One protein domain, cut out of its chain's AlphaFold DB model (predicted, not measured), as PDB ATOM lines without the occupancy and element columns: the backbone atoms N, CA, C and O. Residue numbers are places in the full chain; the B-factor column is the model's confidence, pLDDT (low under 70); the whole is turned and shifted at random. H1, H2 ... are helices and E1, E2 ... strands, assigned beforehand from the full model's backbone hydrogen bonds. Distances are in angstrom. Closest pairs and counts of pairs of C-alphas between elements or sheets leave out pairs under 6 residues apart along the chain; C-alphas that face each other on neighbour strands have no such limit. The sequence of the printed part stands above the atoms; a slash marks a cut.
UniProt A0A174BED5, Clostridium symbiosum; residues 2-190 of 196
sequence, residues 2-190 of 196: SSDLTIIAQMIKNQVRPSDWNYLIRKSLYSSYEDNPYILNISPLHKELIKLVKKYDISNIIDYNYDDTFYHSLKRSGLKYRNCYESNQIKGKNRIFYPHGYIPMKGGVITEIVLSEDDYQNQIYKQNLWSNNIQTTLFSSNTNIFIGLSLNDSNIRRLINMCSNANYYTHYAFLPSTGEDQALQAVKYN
ATOM      1  N   SER A   2     225.403 253.029 182.535       54.53
ATOM      2  CA  SER A   2     224.420 253.245 181.437       54.53
ATOM      3  C   SER A   2     224.899 252.755 180.061       54.53
ATOM      4  O   SER A   2     224.090 252.264 179.284       54.53
ATOM      5  N   SER A   3     226.200 252.868 179.776       60.72
ATOM      6  CA  SER A   3     226.833 252.412 178.527       60.72
ATOM      7  C   SER A   3     226.687 250.908 178.303       60.72
ATOM      8  O   SER A   3     226.537 250.446 177.181       60.72
ATOM      9  N   ASP A   4     226.704 250.126 179.382       78.31
ATOM     10  CA  ASP A   4     226.694 248.667 179.286       78.31
ATOM     11  C   ASP A   4     225.327 248.163 178.796       78.31
ATOM     12  O   ASP A   4     225.245 247.223 178.010       78.31
ATOM     13  N   LEU A   5     224.243 248.837 179.192       86.06
ATOM     14  CA  LEU A   5     222.879 248.476 178.799       86.06
ATOM     15  C   LEU A   5     222.549 248.880 177.357       86.06
ATOM     16  O   LEU A   5     221.893 248.106 176.660       86.06
ATOM     17  N   THR A   6     223.011 250.043 176.882       85.56
ATOM     18  CA  THR A   6     222.798 250.475 175.485       85.56
ATOM     19  C   THR A   6     223.570 249.598 174.499       85.56
ATOM     20  O   THR A   6     223.057 249.293 173.418       85.56
ATOM     21  N   ILE A   7     224.751 249.110 174.898       88.06
ATOM     22  CA  ILE A   7     225.528 248.117 174.142       88.06
ATOM     23  C   ILE A   7     224.800 246.769 174.109       88.06
ATOM     24  O   ILE A   7     224.650 246.188 173.035       88.06
ATOM     25  N   ILE A   8     224.291 246.277 175.244       90.50
ATOM     26  CA  ILE A   8     223.502 245.032 175.273       90.50
ATOM     27  C   ILE A   8     222.258 245.162 174.384       90.50
ATOM     28  O   ILE A   8     221.972 244.262 173.592       90.50
ATOM     29  N   ALA A   9     221.548 246.290 174.458       90.50
ATOM     30  CA  ALA A   9     220.405 246.562 173.593       90.50
ATOM     31  C   ALA A   9     220.801 246.527 172.108       90.50
ATOM     32  O   ALA A   9     220.098 245.908 171.311       90.50
ATOM     33  N   GLN A  10     221.951 247.109 171.744       91.00
ATOM     34  CA  GLN A  10     222.492 247.040 170.384       91.00
ATOM     35  C   GLN A  10     222.792 245.599 169.953       91.00
ATOM     36  O   GLN A  10     222.427 245.194 168.848       91.00
ATOM     37  N   MET A  11     223.426 244.808 170.823       92.38
ATOM     38  CA  MET A  11     223.733 243.405 170.539       92.38
ATOM     39  C   MET A  11     222.460 242.600 170.275       92.38
ATOM     40  O   MET A  11     222.411 241.858 169.299       92.38
ATOM     41  N   ILE A  12     221.419 242.776 171.095       91.25
ATOM     42  CA  ILE A  12     220.130 242.101 170.895       91.25
ATOM     43  C   ILE A  12     219.487 242.569 169.587       91.25
ATOM     44  O   ILE A  12     219.091 241.734 168.776       91.25
ATOM     45  N   LYS A  13     219.430 243.888 169.350       90.94
ATOM     46  CA  LYS A  13     218.835 244.495 168.150       90.94
ATOM     47  C   LYS A  13     219.456 243.958 166.856       90.94
ATOM     48  O   LYS A  13     218.730 243.709 165.900       90.94
ATOM     49  N   ASN A  14     220.766 243.708 166.848       91.88
ATOM     50  CA  ASN A  14     221.486 243.154 165.696       91.88
ATOM     51  C   ASN A  14     221.196 241.662 165.432       91.88
ATOM     52  O   ASN A  14     221.466 241.181 164.335       91.88
ATOM     53  N   GLN A  15     220.685 240.925 166.423       93.50
ATOM     54  CA  GLN A  15     220.426 239.479 166.331       93.50
ATOM     55  C   GLN A  15     218.951 239.137 166.082       93.50
ATOM     56  O   GLN A  15     218.622 237.977 165.832       93.50
ATOM     57  N   VAL A  16     218.051 240.120 166.149       91.81
ATOM     58  CA  VAL A  16     216.609 239.917 165.965       91.81
ATOM     59  C   VAL A  16     216.112 240.593 164.694       91.81
ATOM     60  O   VAL A  16     216.689 241.566 164.210       91.81
ATOM     61  N   ARG A  17     215.002 240.095 164.139       88.19
ATOM     62  CA  ARG A  17     214.353 240.776 163.015       88.19
ATOM     63  C   ARG A  17     213.758 242.104 163.502       88.19
ATOM     64  O   ARG A  17     213.283 242.169 164.638       88.19
ATOM     65  N   PRO A  18     213.668 243.137 162.646       81.69
ATOM     66  CA  PRO A  18     213.046 244.409 163.023       81.69
ATOM     67  C   PRO A  18     211.613 244.275 163.568       81.69
ATOM     68  O   PRO A  18     211.230 245.003 164.481       81.69
ATOM     69  N   SER A  19     210.826 243.320 163.052       80.50
ATOM     70  CA  SER A  19     209.484 243.005 163.565       80.50
ATOM     71  C   SER A  19     209.508 242.502 165.008       80.50
ATOM     72  O   SER A  19     208.652 242.866 165.815       80.50
ATOM     73  N   ASP A  20     210.506 241.683 165.333       87.75
ATOM     74  CA  ASP A  20     210.622 241.004 166.618       87.75
ATOM     75  C   ASP A  20     211.146 241.971 167.682       87.75
ATOM     76  O   ASP A  20     210.737 241.888 168.834       87.75
ATOM     77  N   TRP A  21     211.974 242.948 167.293       88.25
ATOM     78  CA  TRP A  21     212.468 243.998 168.187       88.25
ATOM     79  C   TRP A  21     211.329 244.772 168.867       88.25
ATOM     80  O   TRP A  21     211.242 244.810 170.096       88.25
ATOM     81  N   ASN A  22     210.402 245.319 168.075       86.06
ATOM     82  CA  ASN A  22     209.258 246.064 168.607       86.06
ATOM     83  C   ASN A  22     208.332 245.174 169.441       86.06
ATOM     84  O   ASN A  22     207.807 245.608 170.469       86.06
ATOM     85  N   TYR A  23     208.151 243.918 169.025       86.19
ATOM     86  CA  TYR A  23     207.375 242.942 169.784       86.19
ATOM     87  C   TYR A  23     208.004 242.647 171.154       86.19
ATOM     88  O   TYR A  23     207.299 242.677 172.162       86.19
ATOM     89  N   LEU A  24     209.318 242.416 171.218       88.88
ATOM     90  CA  LEU A  24     210.038 242.128 172.461       88.88
ATOM     91  C   LEU A  24     209.971 243.297 173.447       88.88
ATOM     92  O   LEU A  24     209.721 243.082 174.637       88.88
ATOM     93  N   ILE A  25     210.128 244.532 172.961       89.25
ATOM     94  CA  ILE A  25     209.994 245.724 173.808       89.25
ATOM     95  C   ILE A  25     208.559 245.841 174.319       89.25
ATOM     96  O   ILE A  25     208.339 245.962 175.522       89.25
ATOM     97  N   ARG A  26     207.565 245.733 173.431       87.75
ATOM     98  CA  ARG A  26     206.151 245.793 173.820       87.75
ATOM     99  C   ARG A  26     205.798 244.730 174.858       87.75
ATOM    100  O   ARG A  26     205.117 245.035 175.834       87.75
ATOM    101  N   LYS A  27     206.267 243.497 174.659       86.56
ATOM    102  CA  LYS A  27     206.063 242.388 175.595       86.56
ATOM    103  C   LYS A  27     206.717 242.672 176.947       86.56
ATOM    104  O   LYS A  27     206.135 242.338 177.971       86.56
ATOM    105  N   SER A  28     207.880 243.321 176.961       87.94
ATOM    106  CA  SER A  28     208.550 243.745 178.200       87.94
ATOM    107  C   SER A  28     207.784 244.851 178.936       87.94
ATOM    108  O   SER A  28     207.733 244.839 180.160       87.94
ATOM    109  N   LEU A  29     207.157 245.779 178.205       87.81
ATOM    110  CA  LEU A  29     206.394 246.892 178.784       87.81
ATOM    111  C   LEU A  29     205.031 246.458 179.341       87.81
ATOM    112  O   LEU A  29     204.631 246.901 180.415       87.81
ATOM    113  N   TYR A  30     204.309 245.603 178.614       85.19
ATOM    114  CA  TYR A  30     202.899 245.306 178.905       85.19
ATOM    115  C   TYR A  30     202.622 243.851 179.287       85.19
ATOM    116  O   TYR A  30     201.461 243.500 179.489       85.19
ATOM    117  N   SER A  31     203.655 243.007 179.392       77.88
ATOM    118  CA  SER A  31     203.510 241.540 179.378       77.88
ATOM    119  C   SER A  31     202.840 241.054 178.079       77.88
ATOM    120  O   SER A  31     202.621 241.837 177.147       77.88
ATOM    121  N   SER A  32     202.538 239.758 177.950       63.94
ATOM    122  CA  SER A  32     201.677 239.284 176.861       63.94
ATOM    123  C   SER A  32     200.259 239.812 177.081       63.94
ATOM    124  O   SER A  32     199.410 239.152 177.671       63.94
ATOM    125  N   TYR A  33     200.006 241.036 176.608       58.41
ATOM    126  CA  TYR A  33     198.691 241.680 176.658       58.41
ATOM    127  C   TYR A  33     197.582 240.776 176.091       58.41
ATOM    128  O   TYR A  33     196.432 240.872 176.509       58.41
ATOM    129  N   GLU A  34     197.943 239.900 175.147       61.31
ATOM    130  CA  GLU A  34     197.071 238.882 174.554       61.31
ATOM    131  C   GLU A  34     196.636 237.803 175.556       61.31
ATOM    132  O   GLU A  34     195.486 237.377 175.506       61.31
ATOM    133  N   ASP A  35     197.502 237.418 176.499       64.81
ATOM    134  CA  ASP A  35     197.200 236.402 177.515       64.81
ATOM    135  C   ASP A  35     196.545 237.020 178.759       64.81
ATOM    136  O   ASP A  35     195.656 236.423 179.362       64.81
ATOM    137  N   ASN A  36     196.981 238.223 179.153       64.56
ATOM    138  CA  ASN A  36     196.458 238.952 180.306       64.56
ATOM    139  C   ASN A  36     196.296 240.442 179.964       64.56
ATOM    140  O   ASN A  36     197.296 241.167 179.906       64.56
ATOM    141  N   PRO A  37     195.060 240.943 179.772       67.00
ATOM    142  CA  PRO A  37     194.851 242.343 179.435       67.00
ATOM    143  C   PRO A  37     195.369 243.232 180.567       67.00
ATOM    144  O   PRO A  37     194.929 243.128 181.713       67.00
ATOM    145  N   TYR A  38     196.293 244.137 180.239       68.44
ATOM    146  CA  TYR A  38     196.863 245.068 181.209       68.44
ATOM    147  C   TYR A  38     195.763 245.916 181.865       68.44
ATOM    148  O   TYR A  38     195.003 246.628 181.197       68.44
ATOM    149  N   ILE A  39     195.701 245.852 183.195       74.94
ATOM    150  CA  ILE A  39     194.793 246.653 184.014       74.94
ATOM    151  C   ILE A  39     195.525 247.931 184.408       74.94
ATOM    152  O   ILE A  39     196.467 247.910 185.199       74.94
ATOM    153  N   LEU A  40     195.067 249.069 183.882       79.88
ATOM    154  CA  LEU A  40     195.640 250.365 184.233       79.88
ATOM    155  C   LEU A  40     195.391 250.690 185.712       79.88
ATOM    156  O   LEU A  40     194.295 251.111 186.103       79.88
ATOM    157  N   ASN A  41     196.450 250.606 186.507       84.88
ATOM    158  CA  ASN A  41     196.488 251.112 187.871       84.88
ATOM    159  C   ASN A  41     197.172 252.481 187.876       84.88
ATOM    160  O   ASN A  41     198.365 252.592 187.614       84.88
ATOM    161  N   ILE A  42     196.414 253.547 188.166       88.12
ATOM    162  CA  ILE A  42     196.990 254.894 188.277       88.12
ATOM    163  C   ILE A  42     197.856 254.929 189.539       88.12
ATOM    164  O   ILE A  42     197.333 254.925 190.660       88.12
ATOM    165  N   SER A  43     199.171 254.976 189.331       91.81
ATOM    166  CA  SER A  43     200.172 255.064 190.392       91.81
ATOM    167  C   SER A  43     200.006 256.348 191.220       91.81
ATOM    168  O   SER A  43     199.444 257.335 190.730       91.81
ATOM    169  N   PRO A  44     200.500 256.387 192.473       94.75
ATOM    170  CA  PRO A  44     200.529 257.617 193.264       94.75
ATOM    171  C   PRO A  44     201.203 258.778 192.522       94.75
ATOM    172  O   PRO A  44     200.670 259.884 192.515       94.75
ATOM    173  N   LEU A  45     202.299 258.502 191.804       93.31
ATOM    174  CA  LEU A  45     202.973 259.489 190.964       93.31
ATOM    175  C   LEU A  45     202.036 260.038 189.883       93.31
ATOM    176  O   LEU A  45     201.869 261.250 189.786       93.31
ATOM    177  N   HIS A  46     201.360 259.175 189.116       95.31
ATOM    178  CA  HIS A  46     200.418 259.633 188.090       95.31
ATOM    179  C   HIS A  46     199.299 260.488 188.692       95.31
ATOM    180  O   HIS A  46     198.917 261.485 188.084       95.31
ATOM    181  N   LYS A  47     198.791 260.152 189.888       96.31
ATOM    182  CA  LYS A  47     197.768 260.971 190.567       96.31
ATOM    183  C   LYS A  47     198.269 262.390 190.831       96.31
ATOM    184  O   LYS A  47     197.547 263.340 190.529       96.31
ATOM    185  N   GLU A  48     199.482 262.540 191.357       96.31
ATOM    186  CA  GLU A  48     200.060 263.860 191.636       96.31
ATOM    187  C   GLU A  48     200.401 264.628 190.354       96.31
ATOM    188  O   GLU A  48     200.071 265.810 190.242       96.31
ATOM    189  N   LEU A  49     200.938 263.954 189.333       96.19
ATOM    190  CA  LEU A  49     201.183 264.567 188.024       96.19
ATOM    191  C   LEU A  49     199.885 265.065 187.377       96.19
ATOM    192  O   LEU A  49     199.838 266.177 186.860       96.19
ATOM    193  N   ILE A  50     198.799 264.295 187.453       97.00
ATOM    194  CA  ILE A  50     197.490 264.703 186.927       97.00
ATOM    195  C   ILE A  50     196.959 265.938 187.666       97.00
ATOM    196  O   ILE A  50     196.397 266.832 187.031       97.00
ATOM    197  N   LYS A  51     197.134 266.018 188.992       96.88
ATOM    198  CA  LYS A  51     196.766 267.217 189.764       96.88
ATOM    199  C   LYS A  51     197.584 268.430 189.328       96.88
ATOM    200  O   LYS A  51     197.004 269.496 189.129       96.88
ATOM    201  N   LEU A  52     198.894 268.263 189.148       95.75
ATOM    202  CA  LEU A  52     199.791 269.318 188.676       95.75
ATOM    203  C   LEU A  52     199.360 269.831 187.296       95.75
ATOM    204  O   LEU A  52     199.172 271.034 187.116       95.75
ATOM    205  N   VAL A  53     199.120 268.909 186.362       96.44
ATOM    206  CA  VAL A  53     198.646 269.207 185.006       96.44
ATOM    207  C   VAL A  53     197.345 270.010 185.037       96.44
ATOM    208  O   VAL A  53     197.247 271.020 184.347       96.44
ATOM    209  N   LYS A  54     196.372 269.612 185.870       95.69
ATOM    210  CA  LYS A  54     195.097 270.337 186.025       95.69
ATOM    211  C   LYS A  54     195.277 271.725 186.629       95.69
ATOM    212  O   LYS A  54     194.637 272.666 186.179       95.69
ATOM    213  N   LYS A  55     196.110 271.840 187.665       96.50
ATOM    214  CA  LYS A  55     196.288 273.084 188.423       96.50
ATOM    215  C   LYS A  55     196.930 274.189 187.585       96.50
ATOM    216  O   LYS A  55     196.565 275.347 187.752       96.50
ATOM    217  N   TYR A  56     197.875 273.831 186.718       94.75
ATOM    218  CA  TYR A  56     198.667 274.784 185.934       94.75
ATOM    219  C   TYR A  56     198.351 274.768 184.431       94.75
ATOM    220  O   TYR A  56     199.083 275.381 183.664       94.75
ATOM    221  N   ASP A  57     197.289 274.070 184.012       94.31
ATOM    222  CA  ASP A  57     196.875 273.929 182.605       94.31
ATOM    223  C   ASP A  57     198.042 273.533 181.670       94.31
ATOM    224  O   ASP A  57     198.308 274.149 180.635       94.31
ATOM    225  N   ILE A  58     198.805 272.509 182.075       95.62
ATOM    226  CA  ILE A  58     200.045 272.113 181.387       95.62
ATOM    227  C   ILE A  58     199.721 271.526 180.012       95.62
ATOM    228  O   ILE A  58     199.353 270.364 179.887       95.62
ATOM    229  N   SER A  59     199.910 272.300 178.948       94.56
ATOM    230  CA  SER A  59     199.527 271.883 177.591       94.56
ATOM    231  C   SER A  59     200.562 271.030 176.846       94.56
ATOM    232  O   SER A  59     200.219 270.408 175.840       94.56
ATOM    233  N   ASN A  60     201.817 270.982 177.296       95.81
ATOM    234  CA  ASN A  60     202.882 270.217 176.646       95.81
ATOM    235  C   ASN A  60     203.571 269.317 177.666       95.81
ATOM    236  O   ASN A  60     203.999 269.784 178.718       95.81
ATOM    237  N   ILE A  61     203.673 268.035 177.334       96.94
ATOM    238  CA  ILE A  61     204.322 267.009 178.144       96.94
ATOM    239  C   ILE A  61     205.336 266.316 177.239       96.94
ATOM    240  O   ILE A  61     205.021 266.005 176.092       96.94
ATOM    241  N   ILE A  62     206.551 266.105 177.733       96.44
ATOM    242  CA  ILE A  62     207.556 265.281 177.063       96.44
ATOM    243  C   ILE A  62     207.657 263.993 177.869       96.44
ATOM    244  O   ILE A  62     207.952 264.044 179.062       96.44
ATOM    245  N   ASP A  63     207.379 262.866 177.227       95.69
ATOM    246  CA  ASP A  63     207.473 261.541 177.820       95.69
ATOM    247  C   ASP A  63     208.596 260.775 177.117       95.69
ATOM    248  O   ASP A  63     208.559 260.539 175.909       95.69
ATOM    249  N   TYR A  64     209.647 260.465 177.871       93.12
ATOM    250  CA  TYR A  64     210.790 259.701 177.367       93.12
ATOM    251  C   TYR A  64     210.587 258.193 177.511       93.12
ATOM    252  O   TYR A  64     211.416 257.425 177.020       93.12
ATOM    253  N   ASN A  65     209.509 257.771 178.179       92.81
ATOM    254  CA  ASN A  65     209.097 256.378 178.175       92.81
ATOM    255  C   ASN A  65     208.472 256.034 176.825       92.81
ATOM    256  O   ASN A  65     207.977 256.898 176.105       92.81
ATOM    257  N   TYR A  66     208.468 254.748 176.492       92.81
ATOM    258  CA  TYR A  66     207.868 254.269 175.250       92.81
ATOM    259  C   TYR A  66     206.372 253.981 175.403       92.81
ATOM    260  O   TYR A  66     205.662 253.897 174.405       92.81
ATOM    261  N   ASP A  67     205.894 253.766 176.630       92.38
ATOM    262  CA  ASP A  67     204.524 253.347 176.896       92.38
ATOM    263  C   ASP A  67     203.511 254.506 176.914       92.38
ATOM    264  O   ASP A  67     203.854 255.687 176.929       92.38
ATOM    265  N   ASP A  68     202.221 254.164 176.909       92.81
ATOM    266  CA  ASP A  68     201.115 255.123 176.950       92.81
ATOM    267  C   ASP A  68     200.301 255.072 178.253       92.81
ATOM    268  O   ASP A  68     199.148 255.530 178.317       92.81
ATOM    269  N   THR A  69     200.902 254.568 179.337       92.88
ATOM    270  CA  THR A  69     200.218 254.433 180.632       92.88
ATOM    271  C   THR A  69     199.836 255.793 181.217       92.88
ATOM    272  O   THR A  69     198.732 255.954 181.764       92.88
ATOM    273  N   PHE A  70     200.694 256.808 181.070       95.31
ATOM    274  CA  PHE A  70     200.394 258.158 181.536       95.31
ATOM    275  C   PHE A  70     199.303 258.829 180.688       95.31
ATOM    276  O   PHE A  70     198.356 259.393 181.247       95.31
ATOM    277  N   TYR A  71     199.338 258.659 179.361       95.38
ATOM    278  CA  TYR A  71     198.251 259.070 178.461       95.38
ATOM    279  C   TYR A  71     196.901 258.485 178.899       95.38
ATOM    280  O   TYR A  71     195.903 259.204 179.040       95.38
ATOM    281  N   HIS A  72     196.857 257.182 179.179       93.50
ATOM    282  CA  HIS A  72     195.642 256.529 179.651       93.50
ATOM    283  C   HIS A  72     195.201 257.022 181.038       93.50
ATOM    284  O   HIS A  72     193.999 257.154 181.290       93.50
ATOM    285  N   SER A  73     196.150 257.366 181.911       95.06
ATOM    286  CA  SER A  73     195.874 257.935 183.236       95.06
ATOM    287  C   SER A  73     195.243 259.335 183.142       95.06
ATOM    288  O   SER A  73     194.253 259.619 183.832       95.06
ATOM    289  N   LEU A  74     195.746 260.183 182.236       95.75
ATOM    290  CA  LEU A  74     195.167 261.491 181.903       95.75
ATOM    291  C   LEU A  74     193.751 261.337 181.333       95.75
ATOM    292  O   LEU A  74     192.809 261.958 181.835       95.75
ATOM    293  N   LYS A  75     193.580 260.438 180.353       94.38
ATOM    294  CA  LYS A  75     192.286 260.153 179.714       94.38
ATOM    295  C   LYS A  75     191.235 259.697 180.726       94.38
ATOM    296  O   LYS A  75     190.120 260.216 180.718       94.38
ATOM    297  N   ARG A  76     191.587 258.774 181.631       93.56
ATOM    298  CA  ARG A  76     190.687 258.297 182.700       93.56
ATOM    299  C   ARG A  76     190.295 259.407 183.679       93.56
ATOM    300  O   ARG A  76     189.231 259.343 184.281       93.56
ATOM    301  N   SER A  77     191.125 260.438 183.797       93.31
ATOM    302  CA  SER A  77     190.889 261.605 184.656       93.31
ATOM    303  C   SER A  77     190.161 262.759 183.951       93.31
ATOM    304  O   SER A  77     190.091 263.859 184.513       93.31
ATOM    305  N   GLY A  78     189.640 262.521 182.739       94.25
ATOM    306  CA  GLY A  78     188.868 263.481 181.946       94.25
ATOM    307  C   GLY A  78     189.705 264.442 181.097       94.25
ATOM    308  O   GLY A  78     189.148 265.357 180.495       94.25
ATOM    309  N   LEU A  79     191.026 264.257 181.032       95.38
ATOM    310  CA  LEU A  79     191.926 265.139 180.293       95.38
ATOM    311  C   LEU A  79     192.186 264.606 178.885       95.38
ATOM    312  O   LEU A  79     192.552 263.446 178.695       95.38
ATOM    313  N   LYS A  80     192.008 265.471 177.884       94.62
ATOM    314  CA  LYS A  80     192.215 265.129 176.474       94.62
ATOM    315  C   LYS A  80     193.594 265.598 176.031       94.62
ATOM    316  O   LYS A  80     193.811 266.799 175.889       94.62
ATOM    317  N   TYR A  81     194.478 264.634 175.798       96.06
ATOM    318  CA  TYR A  81     195.794 264.838 175.202       96.06
ATOM    319  C   TYR A  81     195.907 264.078 173.886       96.06
ATOM    320  O   TYR A  81     195.172 263.117 173.641       96.06
ATOM    321  N   ARG A  82     196.840 264.513 173.046       94.12
ATOM    322  CA  ARG A  82     197.245 263.819 171.826       94.12
ATOM    323  C   ARG A  82     198.674 263.305 171.979       94.12
ATOM    324  O   ARG A  82     199.548 264.076 172.363       94.12
ATOM    325  N   ASN A  83     198.897 262.040 171.632       94.12
ATOM    326  CA  ASN A  83     200.239 261.468 171.541       94.12
ATOM    327  C   ASN A  83     200.879 261.914 170.221       94.12
ATOM    328  O   ASN A  83     200.246 261.839 169.164       94.12
ATOM    329  N   CYS A  84     202.103 262.424 170.308       93.62
ATOM    330  CA  CYS A  84     202.871 263.012 169.221       93.62
ATOM    331  C   CYS A  84     204.223 262.294 169.135       93.62
ATOM    332  O   CYS A  84     205.118 262.539 169.946       93.62
ATOM    333  N   TYR A  85     204.366 261.420 168.145       91.06
ATOM    334  CA  TYR A  85     205.556 260.587 167.924       91.06
ATOM    335  C   TYR A  85     206.140 260.745 166.508       91.06
ATOM    336  O   TYR A  85     207.080 260.050 166.138       91.06
ATOM    337  N   GLU A  86     205.606 261.687 165.722       86.56
ATOM    338  CA  GLU A  86     206.065 262.053 164.378       86.56
ATOM    339  C   GLU A  86     205.914 263.565 164.125       86.56
ATOM    340  O   GLU A  86     205.100 264.254 164.750       86.56
ATOM    341  N   SER A  87     206.652 264.085 163.138       82.00
ATOM    342  CA  SER A  87     206.679 265.513 162.779       82.00
ATOM    343  C   SER A  87     205.318 266.086 162.352       82.00
ATOM    344  O   SER A  87     205.015 267.251 162.619       82.00
ATOM    345  N   ASN A  88     204.458 265.275 161.730       79.56
ATOM    346  CA  ASN A  88     203.132 265.692 161.262       79.56
ATOM    347  C   ASN A  88     202.098 265.832 162.408       79.56
ATOM    348  O   ASN A  88     201.022 266.405 162.204       79.56
ATOM    349  N   GLN A  89     202.419 265.370 163.623       78.88
ATOM    350  CA  GLN A  89     201.484 265.315 164.755       78.88
ATOM    351  C   GLN A  89     201.602 266.508 165.708       78.88
ATOM    352  O   GLN A  89     200.918 266.547 166.727       78.88
ATOM    353  N   ILE A  90     202.432 267.501 165.383       75.31
ATOM    354  CA  ILE A  90     202.775 268.600 166.298       75.31
ATOM    355  C   ILE A  90     201.651 269.656 166.384       75.31
ATOM    356  O   ILE A  90     201.653 270.485 167.284       75.31
ATOM    357  N   LYS A  91     200.636 269.650 165.509       76.06
ATOM    358  CA  LYS A  91     199.562 270.669 165.524       76.06
ATOM    359  C   LYS A  91     198.510 270.414 166.617       76.06
ATOM    360  O   LYS A  91     198.009 269.299 166.750       76.06
ATOM    361  N   GLY A  92     198.113 271.472 167.332       81.69
ATOM    362  CA  GLY A  92     197.026 271.458 168.325       81.69
ATOM    363  C   GLY A  92     197.448 271.926 169.722       81.69
ATOM    364  O   GLY A  92     198.558 272.418 169.913       81.69
ATOM    365  N   LYS A  93     196.541 271.768 170.693       86.69
ATOM    366  CA  LYS A  93     196.787 271.960 172.135       86.69
ATOM    367  C   LYS A  93     196.813 270.599 172.842       86.69
ATOM    368  O   LYS A  93     196.279 269.638 172.297       86.69
ATOM    369  N   ASN A  94     197.389 270.545 174.045       94.19
ATOM    370  CA  ASN A  94     197.441 269.363 174.918       94.19
ATOM    371  C   ASN A  94     198.115 268.160 174.249       94.19
ATOM    372  O   ASN A  94     197.465 267.257 173.717       94.19
ATOM    373  N   ARG A  95     199.447 268.171 174.249       95.50
ATOM    374  CA  ARG A  95     200.292 267.229 173.508       95.50
ATOM    375  C   ARG A  95     201.227 266.485 174.453       95.50
ATOM    376  O   ARG A  95     201.762 267.087 175.383       95.50
ATOM    377  N   ILE A  96     201.418 265.197 174.183       97.06
ATOM    378  CA  ILE A  96     202.441 264.355 174.803       97.06
ATOM    379  C   ILE A  96     203.414 263.971 173.698       97.06
ATOM    380  O   ILE A  96     203.038 263.277 172.755       97.06
ATOM    381  N   PHE A  97     204.633 264.482 173.776       96.06
ATOM    382  CA  PHE A  97     205.689 264.211 172.815       96.06
ATOM    383  C   PHE A  97     206.500 263.007 173.269       96.06
ATOM    384  O   PHE A  97     206.869 262.951 174.437       96.06
ATOM    385  N   TYR A  98     206.815 262.114 172.331       95.06
ATOM    386  CA  TYR A  98     207.581 260.889 172.569       95.06
ATOM    387  C   TYR A  98     208.894 260.897 171.766       95.06
ATOM    388  O   TYR A  98     208.960 260.300 170.688       95.06
ATOM    389  N   PRO A  99     209.948 261.604 172.226       92.06
ATOM    390  CA  PRO A  99     211.193 261.766 171.472       92.06
ATOM    391  C   PRO A  99     211.949 260.463 171.199       92.06
ATOM    392  O   PRO A  99     212.724 260.410 170.246       92.06
ATOM    393  N   HIS A 100     211.755 259.446 172.046       91.38
ATOM    394  CA  HIS A 100     212.419 258.143 171.946       91.38
ATOM    395  C   HIS A 100     211.563 257.071 171.256       91.38
ATOM    396  O   HIS A 100     211.995 255.927 171.131       91.38
ATOM    397  N   GLY A 101     210.372 257.435 170.782       91.62
ATOM    398  CA  GLY A 101     209.431 256.515 170.154       91.62
ATOM    399  C   GLY A 101     208.246 256.167 171.049       91.62
ATOM    400  O   GLY A 101     208.228 256.469 172.240       91.62
ATOM    401  N   TYR A 102     207.228 255.562 170.441       93.12
ATOM    402  CA  TYR A 102     205.921 255.343 171.050       93.12
ATOM    403  C   TYR A 102     205.408 253.937 170.740       93.12
ATOM    404  O   TYR A 102     205.188 253.569 169.586       93.12
ATOM    405  N   ILE A 103     205.184 253.156 171.793       91.88
ATOM    406  CA  ILE A 103     204.723 251.771 171.747       91.88
ATOM    407  C   ILE A 103     203.397 251.704 172.513       91.88
ATOM    408  O   ILE A 103     203.389 251.527 173.735       91.88
ATOM    409  N   PRO A 104     202.253 251.847 171.824       90.44
ATOM    410  CA  PRO A 104     200.965 251.881 172.496       90.44
ATOM    411  C   PRO A 104     200.587 250.516 173.071       90.44
ATOM    412  O   PRO A 104     200.855 249.468 172.470       90.44
ATOM    413  N   MET A 105     199.861 250.525 174.192       85.06
ATOM    414  CA  MET A 105     199.316 249.301 174.784       85.06
ATOM    415  C   MET A 105     198.369 248.582 173.811       85.06
ATOM    416  O   MET A 105     198.361 247.351 173.735       85.06
ATOM    417  N   LYS A 106     197.596 249.342 173.021       80.19
ATOM    418  CA  LYS A 106     196.663 248.832 172.001       80.19
ATOM    419  C   LYS A 106     197.034 249.313 170.602       80.19
ATOM    420  O   LYS A 106     197.428 250.454 170.414       80.19
ATOM    421  N   GLY A 107     196.808 248.460 169.604       73.62
ATOM    422  CA  GLY A 107     197.151 248.764 168.210       73.62
ATOM    423  C   GLY A 107     198.629 248.511 167.915       73.62
ATOM    424  O   GLY A 107     199.429 248.382 168.834       73.62
ATOM    425  N   GLY A 108     198.985 248.359 166.642       72.50
ATOM    426  CA  GLY A 108     200.326 247.972 166.182       72.50
ATOM    427  C   GLY A 108     201.082 249.122 165.525       72.50
ATOM    428  O   GLY A 108     201.583 248.953 164.420       72.50
ATOM    429  N   VAL A 109     201.100 250.303 166.149       78.12
ATOM    430  CA  VAL A 109     201.871 251.436 165.616       78.12
ATOM    431  C   VAL A 109     203.356 251.073 165.639       78.12
ATOM    432  O   VAL A 109     203.858 250.578 166.647       78.12
ATOM    433  N   ILE A 110     204.037 251.305 164.519       77.88
ATOM    434  CA  ILE A 110     205.476 251.098 164.371       77.88
ATOM    435  C   ILE A 110     206.124 252.478 164.316       77.88
ATOM    436  O   ILE A 110     205.872 253.235 163.381       77.88
ATOM    437  N   THR A 111     206.949 252.796 165.309       82.75
ATOM    438  CA  THR A 111     207.760 254.020 165.341       82.75
ATOM    439  C   THR A 111     209.241 253.667 165.405       82.75
ATOM    440  O   THR A 111     209.599 252.577 165.849       82.75
ATOM    441  N   GLU A 112     210.112 254.594 165.007       84.50
ATOM    442  CA  GLU A 112     211.544 254.490 165.311       84.50
ATOM    443  C   GLU A 112     211.718 254.551 166.838       84.50
ATOM    444  O   GLU A 112     211.206 255.466 167.484       84.50
ATOM    445  N   ILE A 113     212.372 253.539 167.412       89.19
ATOM    446  CA  ILE A 113     212.647 253.445 168.849       89.19
ATOM    447  C   ILE A 113     214.103 253.812 169.087       89.19
ATOM    448  O   ILE A 113     214.982 253.282 168.411       89.19
ATOM    449  N   VAL A 114     214.341 254.683 170.064       89.12
ATOM    450  CA  VAL A 114     215.679 255.113 170.473       89.12
ATOM    451  C   VAL A 114     216.026 254.411 171.769       89.12
ATOM    452  O   VAL A 114     215.583 254.841 172.826       89.12
ATOM    453  N   LEU A 115     216.775 253.312 171.673       89.38
ATOM    454  CA  LEU A 115     217.126 252.487 172.835       89.38
ATOM    455  C   LEU A 115     218.566 251.961 172.785       89.38
ATOM    456  O   LEU A 115     219.172 251.746 173.836       89.38
ATOM    457  N   SER A 116     219.114 251.720 171.594       87.81
ATOM    458  CA  SER A 116     220.468 251.191 171.449       87.81
ATOM    459  C   SER A 116     221.513 252.299 171.320       87.81
ATOM    460  O   SER A 116     221.185 253.453 171.045       87.81
ATOM    461  N   GLU A 117     222.783 251.948 171.516       85.38
ATOM    462  CA  GLU A 117     223.902 252.894 171.409       85.38
ATOM    463  C   GLU A 117     223.891 253.656 170.072       85.38
ATOM    464  O   GLU A 117     223.960 254.888 170.063       85.38
ATOM    465  N   ASP A 118     223.693 252.949 168.953       85.81
ATOM    466  CA  ASP A 118     223.618 253.576 167.630       85.81
ATOM    467  C   ASP A 118     222.438 254.551 167.527       85.81
ATOM    468  O   ASP A 118     222.542 255.586 166.868       85.81
ATOM    469  N   ASP A 119     221.307 254.260 168.178       86.06
ATOM    470  CA  ASP A 119     220.138 255.143 168.145       86.06
ATOM    471  C   ASP A 119     220.423 256.469 168.855       86.06
ATOM    472  O   ASP A 119     220.093 257.540 168.336       86.06
ATOM    473  N   TYR A 120     221.074 256.413 170.019       82.88
ATOM    474  CA  TYR A 120     221.471 257.606 170.767       82.88
ATOM    475  C   TYR A 120     222.519 258.422 170.015       82.88
ATOM    476  O   TYR A 120     222.391 259.646 169.908       82.88
ATOM    477  N   GLN A 121     223.516 257.763 169.419       82.50
ATOM    478  CA  GLN A 121     224.487 258.435 168.556       82.50
ATOM    479  C   GLN A 121     223.787 259.118 167.377       82.50
ATOM    480  O   GLN A 121     224.002 260.306 167.124       82.50
ATOM    481  N   ASN A 122     222.865 258.422 166.710       83.00
ATOM    482  CA  ASN A 122     222.068 258.993 165.629       83.00
ATOM    483  C   ASN A 122     221.263 260.219 166.079       83.00
ATOM    484  O   ASN A 122     221.178 261.189 165.325       83.00
ATOM    485  N   GLN A 123     220.709 260.222 167.296       78.81
ATOM    486  CA  GLN A 123     220.023 261.400 167.835       78.81
ATOM    487  C   GLN A 123     220.940 262.612 168.021       78.81
ATOM    488  O   GLN A 123     220.495 263.753 167.854       78.81
ATOM    489  N   ILE A 124     222.206 262.379 168.358       76.00
ATOM    490  CA  ILE A 124     223.205 263.433 168.547       76.00
ATOM    491  C   ILE A 124     223.672 263.979 167.192       76.00
ATOM    492  O   ILE A 124     223.804 265.195 167.037       76.00
ATOM    493  N   TYR A 125     223.902 263.099 166.213       75.00
ATOM    494  CA  TYR A 125     224.501 263.465 164.927       75.00
ATOM    495  C   TYR A 125     223.501 263.973 163.884       75.00
ATOM    496  O   TYR A 125     223.852 264.839 163.077       75.00
ATOM    497  N   LYS A 126     222.262 263.461 163.861       74.50
ATOM    498  CA  LYS A 126     221.269 263.872 162.859       74.50
ATOM    499  C   LYS A 126     220.832 265.319 163.112       74.50
ATOM    500  O   LYS A 126     220.113 265.635 164.064       74.50
ATOM    501  N   GLN A 127     221.224 266.199 162.197       58.28
ATOM    502  CA  GLN A 127     220.705 267.562 162.126       58.28
ATOM    503  C   GLN A 127     219.215 267.518 161.743       58.28
ATOM    504  O   GLN A 127     218.811 266.729 160.893       58.28
ATOM    505  N   ASN A 128     218.391 268.370 162.359       63.31
ATOM    506  CA  ASN A 128     216.957 268.529 162.060       63.31
ATOM    507  C   ASN A 128     216.038 267.336 162.386       63.31
ATOM    508  O   ASN A 128     214.987 267.165 161.766       63.31
ATOM    509  N   LEU A 129     216.370 266.547 163.408       83.12
ATOM    510  CA  LEU A 129     215.412 265.615 164.008       83.12
ATOM    511  C   LEU A 129     214.220 266.369 164.615       83.12
ATOM    512  O   LEU A 129     214.399 267.252 165.456       83.12
ATOM    513  N   TRP A 130     212.995 265.979 164.243       88.62
ATOM    514  CA  TRP A 130     211.766 266.582 164.779       88.62
ATOM    515  C   TRP A 130     211.726 266.526 166.315       88.62
ATOM    516  O   TRP A 130     211.305 267.492 166.951       88.62
ATOM    517  N   SER A 131     212.226 265.428 166.893       89.94
ATOM    518  CA  SER A 131     212.323 265.188 168.331       89.94
ATOM    519  C   SER A 131     213.285 266.164 169.016       89.94
ATOM    520  O   SER A 131     212.969 266.691 170.080       89.94
ATOM    521  N   ASN A 132     214.428 266.476 168.401       91.31
ATOM    522  CA  ASN A 132     215.365 267.480 168.916       91.31
ATOM    523  C   ASN A 132     214.795 268.899 168.778       91.31
ATOM    524  O   ASN A 132     214.936 269.713 169.692       91.31
ATOM    525  N   ASN A 133     214.115 269.190 167.666       90.69
ATOM    526  CA  ASN A 133     213.539 270.509 167.407       90.69
ATOM    527  C   ASN A 133     212.417 270.845 168.402       90.69
ATOM    528  O   ASN A 133     212.390 271.952 168.945       90.69
ATOM    529  N   ILE A 134     211.515 269.895 168.681       91.94
ATOM    530  CA  ILE A 134     210.438 270.119 169.656       91.94
ATOM    531  C   ILE A 134     210.981 270.268 171.078       91.94
ATOM    532  O   ILE A 134     210.557 271.176 171.787       91.94
ATOM    533  N   GLN A 135     211.960 269.446 171.471       93.06
ATOM    534  CA  GLN A 135     212.615 269.557 172.776       93.06
ATOM    535  C   GLN A 135     213.300 270.916 172.932       93.06
ATOM    536  O   GLN A 135     213.015 271.623 173.890       93.06
ATOM    537  N   THR A 136     214.112 271.331 171.954       91.50
ATOM    538  CA  THR A 136     214.758 272.659 171.946       91.50
ATOM    539  C   THR A 136     213.729 273.777 172.092       91.50
ATOM    540  O   THR A 136     213.896 274.654 172.929       91.50
ATOM    541  N   THR A 137     212.630 273.715 171.329       91.44
ATOM    542  CA  THR A 137     211.562 274.727 171.380       91.44
ATOM    543  C   THR A 137     210.938 274.822 172.774       91.44
ATOM    544  O   THR A 137     210.740 275.921 173.290       91.44
ATOM    545  N   LEU A 138     210.623 273.683 173.397       92.81
ATOM    546  CA  LEU A 138     210.012 273.643 174.729       92.81
ATOM    547  C   LEU A 138     211.007 274.040 175.828       92.81
ATOM    548  O   LEU A 138     210.635 274.709 176.789       92.81
ATOM    549  N   PHE A 139     212.282 273.689 175.677       92.44
ATOM    550  CA  PHE A 139     213.331 274.106 176.603       92.44
ATOM    551  C   PHE A 139     213.581 275.611 176.530       92.44
ATOM    552  O   PHE A 139     213.685 276.246 177.573       92.44
ATOM    553  N   SER A 140     213.594 276.217 175.342       90.94
ATOM    554  CA  SER A 140     213.884 277.649 175.180       90.94
ATOM    555  C   SER A 140     212.706 278.586 175.475       90.94
ATOM    556  O   SER A 140     212.894 279.794 175.590       90.94
ATOM    557  N   SER A 141     211.469 278.076 175.508       90.31
ATOM    558  CA  SER A 141     210.263 278.914 175.631       90.31
ATOM    559  C   SER A 141     209.434 278.658 176.890       90.31
ATOM    560  O   SER A 141     208.447 279.360 177.117       90.31
ATOM    561  N   ASN A 142     209.817 277.683 177.723       91.19
ATOM    562  CA  ASN A 142     209.064 277.308 178.916       91.19
ATOM    563  C   ASN A 142     209.967 276.990 180.114       91.19
ATOM    564  O   ASN A 142     211.100 276.535 179.977       91.19
ATOM    565  N   THR A 143     209.412 277.132 181.318       91.62
ATOM    566  CA  THR A 143     209.937 276.453 182.508       91.62
ATOM    567  C   THR A 143     209.547 274.980 182.450       91.62
ATOM    568  O   THR A 143     208.365 274.649 182.406       91.62
ATOM    569  N   ASN A 144     210.548 274.099 182.466       93.19
ATOM    570  CA  ASN A 144     210.362 272.653 182.417       93.19
ATOM    571  C   ASN A 144     210.620 272.036 183.794       93.19
ATOM    572  O   ASN A 144     211.528 272.463 184.512       93.19
ATOM    573  N   ILE A 145     209.817 271.032 184.149       94.81
ATOM    574  CA  ILE A 145     209.970 270.243 185.373       94.81
ATOM    575  C   ILE A 145     210.289 268.806 184.962       94.81
ATOM    576  O   ILE A 145     209.451 268.126 184.375       94.81
ATOM    577  N   PHE A 146     211.498 268.349 185.271       94.12
ATOM    578  CA  PHE A 146     211.973 266.999 184.983       94.12
ATOM    579  C   PHE A 146     211.670 266.074 186.168       94.12
ATOM    580  O   PHE A 146     212.042 266.364 187.308       94.12
ATOM    581  N   ILE A 147     210.984 264.962 185.905       93.19
ATOM    582  CA  ILE A 147     210.531 264.004 186.923       93.19
ATOM    583  C   ILE A 147     210.839 262.596 186.424       93.19
ATOM    584  O   ILE A 147     210.511 262.269 185.288       93.19
ATOM    585  N   GLY A 148     211.470 261.768 187.261       88.69
ATOM    586  CA  GLY A 148     211.822 260.390 186.889       88.69
ATOM    587  C   GLY A 148     212.939 260.290 185.844       88.69
ATOM    588  O   GLY A 148     213.133 259.232 185.256       88.69
ATOM    589  N   LEU A 149     213.681 261.377 185.617       87.31
ATOM    590  CA  LEU A 149     214.804 261.434 184.687       87.31
ATOM    591  C   LEU A 149     216.100 261.616 185.467       87.31
ATOM    592  O   LEU A 149     216.218 262.540 186.264       87.31
ATOM    593  N   SER A 150     217.090 260.768 185.193       81.62
ATOM    594  CA  SER A 150     218.432 260.889 185.777       81.62
ATOM    595  C   SER A 150     219.238 262.052 185.194       81.62
ATOM    596  O   SER A 150     220.277 262.398 185.742       81.62
ATOM    597  N   LEU A 151     218.783 262.630 184.072       83.12
ATOM    598  CA  LEU A 151     219.490 263.649 183.286       83.12
ATOM    599  C   LEU A 151     220.903 263.230 182.839       83.12
ATOM    600  O   LEU A 151     221.720 264.077 182.490       83.12
ATOM    601  N   ASN A 152     221.181 261.924 182.795       80.31
ATOM    602  CA  ASN A 152     222.460 261.386 182.322       80.31
ATOM    603  C   ASN A 152     222.537 261.262 180.793       80.31
ATOM    604  O   ASN A 152     223.618 261.051 180.249       80.31
ATOM    605  N   ASP A 153     221.405 261.402 180.104       82.06
ATOM    606  CA  ASP A 153     221.327 261.363 178.649       82.06
ATOM    607  C   ASP A 153     222.097 262.539 178.028       82.06
ATOM    608  O   ASP A 153     221.827 263.717 178.301       82.06
ATOM    609  N   SER A 154     223.088 262.220 177.194       82.19
ATOM    610  CA  SER A 154     223.966 263.210 176.573       82.19
ATOM    611  C   SER A 154     223.230 264.110 175.581       82.19
ATOM    612  O   SER A 154     223.557 265.297 175.498       82.19
ATOM    613  N   ASN A 155     222.212 263.601 174.878       85.69
ATOM    614  CA  ASN A 155     221.401 264.389 173.961       85.69
ATOM    615  C   ASN A 155     220.532 265.387 174.736       85.69
ATOM    616  O   ASN A 155     220.562 266.577 174.425       85.69
ATOM    617  N   ILE A 156     219.845 264.957 175.801       88.12
ATOM    618  CA  ILE A 156     219.046 265.862 176.649       88.12
ATOM    619  C   ILE A 156     219.935 266.962 177.246       88.12
ATOM    620  O   ILE A 156     219.613 268.147 177.125       88.12
ATOM    621  N   ARG A 157     221.092 266.602 177.824       87.94
ATOM    622  CA  ARG A 157     222.053 267.581 178.372       87.94
ATOM    623  C   ARG A 157     222.536 268.565 177.311       87.94
ATOM    624  O   ARG A 157     222.598 269.764 177.575       87.94
ATOM    625  N   ARG A 158     222.853 268.075 176.109       88.88
ATOM    626  CA  ARG A 158     223.251 268.913 174.971       88.88
ATOM    627  C   ARG A 158     222.153 269.916 174.620       88.88
ATOM    628  O   ARG A 158     222.452 271.098 174.499       88.88
ATOM    629  N   LEU A 159     220.903 269.469 174.497       89.44
ATOM    630  CA  LEU A 159     219.772 270.335 174.152       89.44
ATOM    631  C   LEU A 159     219.510 271.398 175.230       89.44
ATOM    632  O   LEU A 159     219.323 272.567 174.894       89.44
ATOM    633  N   ILE A 160     219.564 271.028 176.514       88.50
ATOM    634  CA  ILE A 160     219.415 271.978 177.628       88.50
ATOM    635  C   ILE A 160     220.540 273.022 177.606       88.50
ATOM    636  O   ILE A 160     220.258 274.217 177.675       88.50
ATOM    637  N   ASN A 161     221.797 272.598 177.440       86.81
ATOM    638  CA  ASN A 161     222.954 273.502 177.381       86.81
ATOM    639  C   ASN A 161     222.916 274.434 176.160       86.81
ATOM    640  O   ASN A 161     223.352 275.580 176.227       86.81
ATOM    641  N   MET A 162     222.387 273.964 175.028       85.25
ATOM    642  CA  MET A 162     222.173 274.821 173.861       85.25
ATOM    643  C   MET A 162     221.140 275.917 174.147       85.25
ATOM    644  O   MET A 162     221.275 277.028 173.643       85.25
ATOM    645  N   CYS A 163     220.133 275.622 174.975       85.12
ATOM    646  CA  CYS A 163     219.097 276.584 175.341       85.12
ATOM    647  C   CYS A 163     219.535 277.524 176.474       85.12
ATOM    648  O   CYS A 163     219.103 278.673 176.491       85.12
ATOM    649  N   SER A 164     220.398 277.080 177.398       77.56
ATOM    650  CA  SER A 164     220.761 277.834 178.610       77.56
ATOM    651  C   SER A 164     221.388 279.197 178.325       77.56
ATOM    652  O   SER A 164     221.158 280.140 179.072       77.56
ATOM    653  N   ASN A 165     222.127 279.326 177.223       66.50
ATOM    654  CA  ASN A 165     222.792 280.581 176.856       66.50
ATOM    655  C   ASN A 165     221.815 281.673 176.389       66.50
ATOM    656  O   ASN A 165     222.190 282.841 176.342       66.50
ATOM    657  N   ALA A 166     220.581 281.302 176.041       61.72
ATOM    658  CA  ALA A 166     219.546 282.206 175.543       61.72
ATOM    659  C   ALA A 166     218.292 282.237 176.439       61.72
ATOM    660  O   ALA A 166     217.319 282.915 176.104       61.72
ATOM    661  N   ASN A 167     218.280 281.485 177.547       64.25
ATOM    662  CA  ASN A 167     217.060 281.226 178.303       64.25
ATOM    663  C   ASN A 167     216.838 282.217 179.447       64.25
ATOM    664  O   ASN A 167     217.667 282.348 180.343       64.25
ATOM    665  N   TYR A 168     215.646 282.813 179.478       72.50
ATOM    666  CA  TYR A 168     215.127 283.536 180.644       72.50
ATOM    667  C   TYR A 168     214.388 282.614 181.632       72.50
ATOM    668  O   TYR A 168     214.017 283.047 182.721       72.50
ATOM    669  N   TYR A 169     214.149 281.351 181.258       84.06
ATOM    670  CA  TYR A 169     213.353 280.403 182.038       84.06
ATOM    671  C   TYR A 169     214.228 279.479 182.883       84.06
ATOM    672  O   TYR A 169     215.125 278.806 182.376       84.06
ATOM    673  N   THR A 170     213.917 279.379 184.174       88.75
ATOM    674  CA  THR A 170     214.525 278.392 185.073       88.75
ATOM    675  C   THR A 170     213.846 277.039 184.893       88.75
ATOM    676  O   THR A 170     212.619 276.970 184.793       88.75
ATOM    677  N   HIS A 171     214.626 275.960 184.840       91.81
ATOM    678  CA  HIS A 171     214.124 274.586 184.826       91.81
ATOM    679  C   HIS A 171     214.396 273.902 186.170       91.81
ATOM    680  O   HIS A 171     215.366 274.233 186.849       91.81
ATOM    681  N   TYR A 172     213.557 272.934 186.536       93.00
ATOM    682  CA  TYR A 172     213.638 272.211 187.806       93.00
ATOM    683  C   TYR A 172     213.695 270.710 187.559       93.00
ATOM    684  O   TYR A 172     213.057 270.217 186.634       93.00
ATOM    685  N   ALA A 173     214.419 269.970 188.395       92.06
ATOM    686  CA  ALA A 173     214.505 268.519 188.297       92.06
ATOM    687  C   ALA A 173     214.367 267.872 189.676       92.06
ATOM    688  O   ALA A 173     215.001 268.308 190.636       92.06
ATOM    689  N   PHE A 174     213.562 266.815 189.755       91.12
ATOM    690  CA  PHE A 174     213.501 265.933 190.917       91.12
ATOM    691  C   PHE A 174     214.438 264.754 190.676       91.12
ATOM    692  O   PHE A 174     214.084 263.798 189.984       91.12
ATOM    693  N   LEU A 175     215.644 264.854 191.229       87.81
ATOM    694  CA  LEU A 175     216.646 263.798 191.171       87.81
ATOM    695  C   LEU A 175     216.575 262.943 192.441       87.81
ATOM    696  O   LEU A 175     216.243 263.469 193.508       87.81
ATOM    697  N   PRO A 176     216.867 261.634 192.353       81.06
ATOM    698  CA  PRO A 176     217.064 260.837 193.550       81.06
ATOM    699  C   PRO A 176     218.187 261.465 194.376       81.06
ATOM    700  O   PRO A 176     219.217 261.865 193.833       81.06
ATOM    701  N   SER A 177     217.973 261.540 195.686       75.56
ATOM    702  CA  SER A 177     219.017 261.894 196.641       75.56
ATOM    703  C   SER A 177     220.214 260.974 196.397       75.56
ATOM    704  O   SER A 177     220.023 259.755 196.283       75.56
ATOM    705  N   THR A 178     221.426 261.514 196.286       68.38
ATOM    706  CA  THR A 178     222.617 260.662 196.175       68.38
ATOM    707  C   THR A 178     222.678 259.749 197.408       68.38
ATOM    708  O   THR A 178     222.122 260.068 198.458       68.38
ATOM    709  N   GLY A 179     223.315 258.578 197.316       55.25
ATOM    710  CA  GLY A 179     223.440 257.680 198.480       55.25
ATOM    711  C   GLY A 179     224.069 258.362 199.710       55.25
ATOM    712  O   GLY A 179     223.810 257.957 200.841       55.25
ATOM    713  N   GLU A 180     224.826 259.442 199.499       54.78
ATOM    714  CA  GLU A 180     225.375 260.310 200.547       54.78
ATOM    715  C   GLU A 180     224.291 261.076 201.320       54.78
ATOM    716  O   GLU A 180     224.370 261.166 202.542       54.78
ATOM    717  N   ASP A 181     223.233 261.550 200.658       53.94
ATOM    718  CA  ASP A 181     222.109 262.232 201.311       53.94
ATOM    719  C   ASP A 181     221.294 261.278 202.198       53.94
ATOM    720  O   ASP A 181     220.813 261.673 203.260       53.94
ATOM    721  N   GLN A 182     221.171 260.003 201.807       47.50
ATOM    722  CA  GLN A 182     220.534 258.974 202.641       47.50
ATOM    723  C   GLN A 182     221.392 258.627 203.865       47.50
ATOM    724  O   GLN A 182     220.852 258.456 204.960       47.50
ATOM    725  N   ALA A 183     222.721 258.588 203.710       47.56
ATOM    726  CA  ALA A 183     223.651 258.407 204.823       47.56
ATOM    727  C   ALA A 183     223.635 259.611 205.785       47.56
ATOM    728  O   ALA A 183     223.554 259.427 206.997       47.56
ATOM    729  N   LEU A 184     223.621 260.845 205.269       49.50
ATOM    730  CA  LEU A 184     223.521 262.073 206.070       49.50
ATOM    731  C   LEU A 184     222.175 262.190 206.804       49.50
ATOM    732  O   LEU A 184     222.133 262.656 207.944       49.50
ATOM    733  N   GLN A 185     221.075 261.746 206.186       50.06
ATOM    734  CA  GLN A 185     219.774 261.666 206.855       50.06
ATOM    735  C   GLN A 185     219.767 260.588 207.947       50.06
ATOM    736  O   GLN A 185     219.306 260.863 209.052       50.06
ATOM    737  N   ALA A 186     220.340 259.406 207.700       50.88
ATOM    738  CA  ALA A 186     220.458 258.352 208.712       50.88
ATOM    739  C   ALA A 186     221.319 258.773 209.922       50.88
ATOM    740  O   ALA A 186     221.008 258.400 211.050       50.88
ATOM    741  N   VAL A 187     222.358 259.590 209.710       53.53
ATOM    742  CA  VAL A 187     223.176 260.162 210.796       53.53
ATOM    743  C   VAL A 187     222.375 261.181 211.617       53.53
ATOM    744  O   VAL A 187     222.409 261.121 212.841       53.53
ATOM    745  N   LYS A 188     221.582 262.057 210.979       51.91
ATOM    746  CA  LYS A 188     220.736 263.041 211.689       51.91
ATOM    747  C   LYS A 188     219.612 262.418 212.521       51.91
ATOM    748  O   LYS A 188     219.233 262.988 213.536       51.91
ATOM    749  N   TYR A 189     219.071 261.273 212.105       48.69
ATOM    750  CA  TYR A 189     218.036 260.557 212.864       48.69
ATOM    751  C   TYR A 189     218.591 259.692 214.006       48.69
ATOM    752  O   TYR A 189     217.814 259.237 214.843       48.69
ATOM    753  N   ASN A 190     219.911 259.488 214.057       49.31
ATOM    754  CA  ASN A 190     220.591 258.716 215.096       49.31
ATOM    755  C   ASN A 190     221.304 259.586 216.143       49.31
ATOM    756  O   ASN A 190     221.982 259.032 217.007       49.31
TER     757      ASN A 190
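AT A GLANCE: This is residues 2 to 190 of the 196 residues of a protein of Clostridium symbiosum (UniProt A0A174BED5). A small sheet of three very short parallel strands, E1, E3 and E2, lies between two separate pairs of helices: H4 grazes the sheet and H3 packs on H4, while H6 grazes it too and H7 packs on H6. H1 and H2 lie away from both sheets, H1 packing on H5, a second small sheet pairs E4 with E5, and residues 177 to 190, with H8, stick out. The printed part has 189 residues, with eight named helices and five named strands in the order H1 H2 H3 E1 H4 E2 E3 H5 H6 E4 H7 E5 H8; both sheets are parallel and the class is mostly helix. It is compact, with a radius of gyration of the C-alphas of 18.2 A and spans of 51 by 44 by 39 A.

HOW THE PARTS SIT: In the larger sheet, E3, residues 95 to 97, is the inner strand between E1, residues 60 to 62, and E2, residues 82 to 84. N 61 and O 95 are 2.9 A apart, and N 84 and O 96 2.8 A, both within hydrogen-bond range. H4, residues 69 to 76, only grazes this sheet with residues 70 to 71. E1, H4 and E2 form a split strand-helix-strand unit, two parallel strands joined through a helix with E3 between them, and its crossover is right-handed. H3, residues 44 to 56, touches H4 with residues 46 to 50 alone, at a steep tilt of 59 degrees; the closest C-alphas, of Ile 50 and Leu 74, are 6.4 A apart. H6, residues 130 to 141, only grazes the sheet with residues 131 to 138. H7, residues 154 to 164, touches H6, the C-alphas of Ser 140 and Cys 163 being closest at 5.3 A, at a tilt of 36 degrees, only just steep. E4, residues 145 to 147, and E5, residues 172 to 174, are parallel neighbours, with N 146 and O 172 2.8 A apart; with H7 they form a strand-helix-strand unit, right-handed in its crossover. H5, residues 117 to 125, only just touches H7, with 3 pairs of C-alphas within 8 A, the closest being those of Ile 124 and Asn 155, 5.8 A apart. H1, residues 2 to 15, touches H5, with the C-alphas of Thr 6 and Glu 117 closest at 4.9 A. H2, residues 18 to 30, is close to but not clearly touching H1, the C-alphas of Lys 13 and Trp 21 being closest at 6.4 A. H8, residues 179 to 189, touches no helix. Every O i to N i+4 pair is within hydrogen-bond range in H1, H3, H4, H5, H6, H7 and H8, and 8 of 9 are in H2.

IN THESE COORDINATES: H1 is 20.8 A long and begins at C-alpha 2, (224.420, 253.245, 181.437). H2 measures 18.9 A, H3 18.8 A and H6 16.5 A. E1 begins at C-alpha 60, (202.882, 270.217, 176.646). H8, 15.6 A long, ends at C-alpha 189, (218.036, 260.557, 212.864).

THE WHOLE: The C-alphas of Asn 88 and Asn 190 are farthest apart, at 57.0 A. The printed part has no cut. The links from H2 to H3 and from E3 to H5 are long. Mean pLDDT of the printed part is 84.3; residues 2 to 3, 32 to 38, 127 to 128, 165 to 167 and 178 to 190 are under 70.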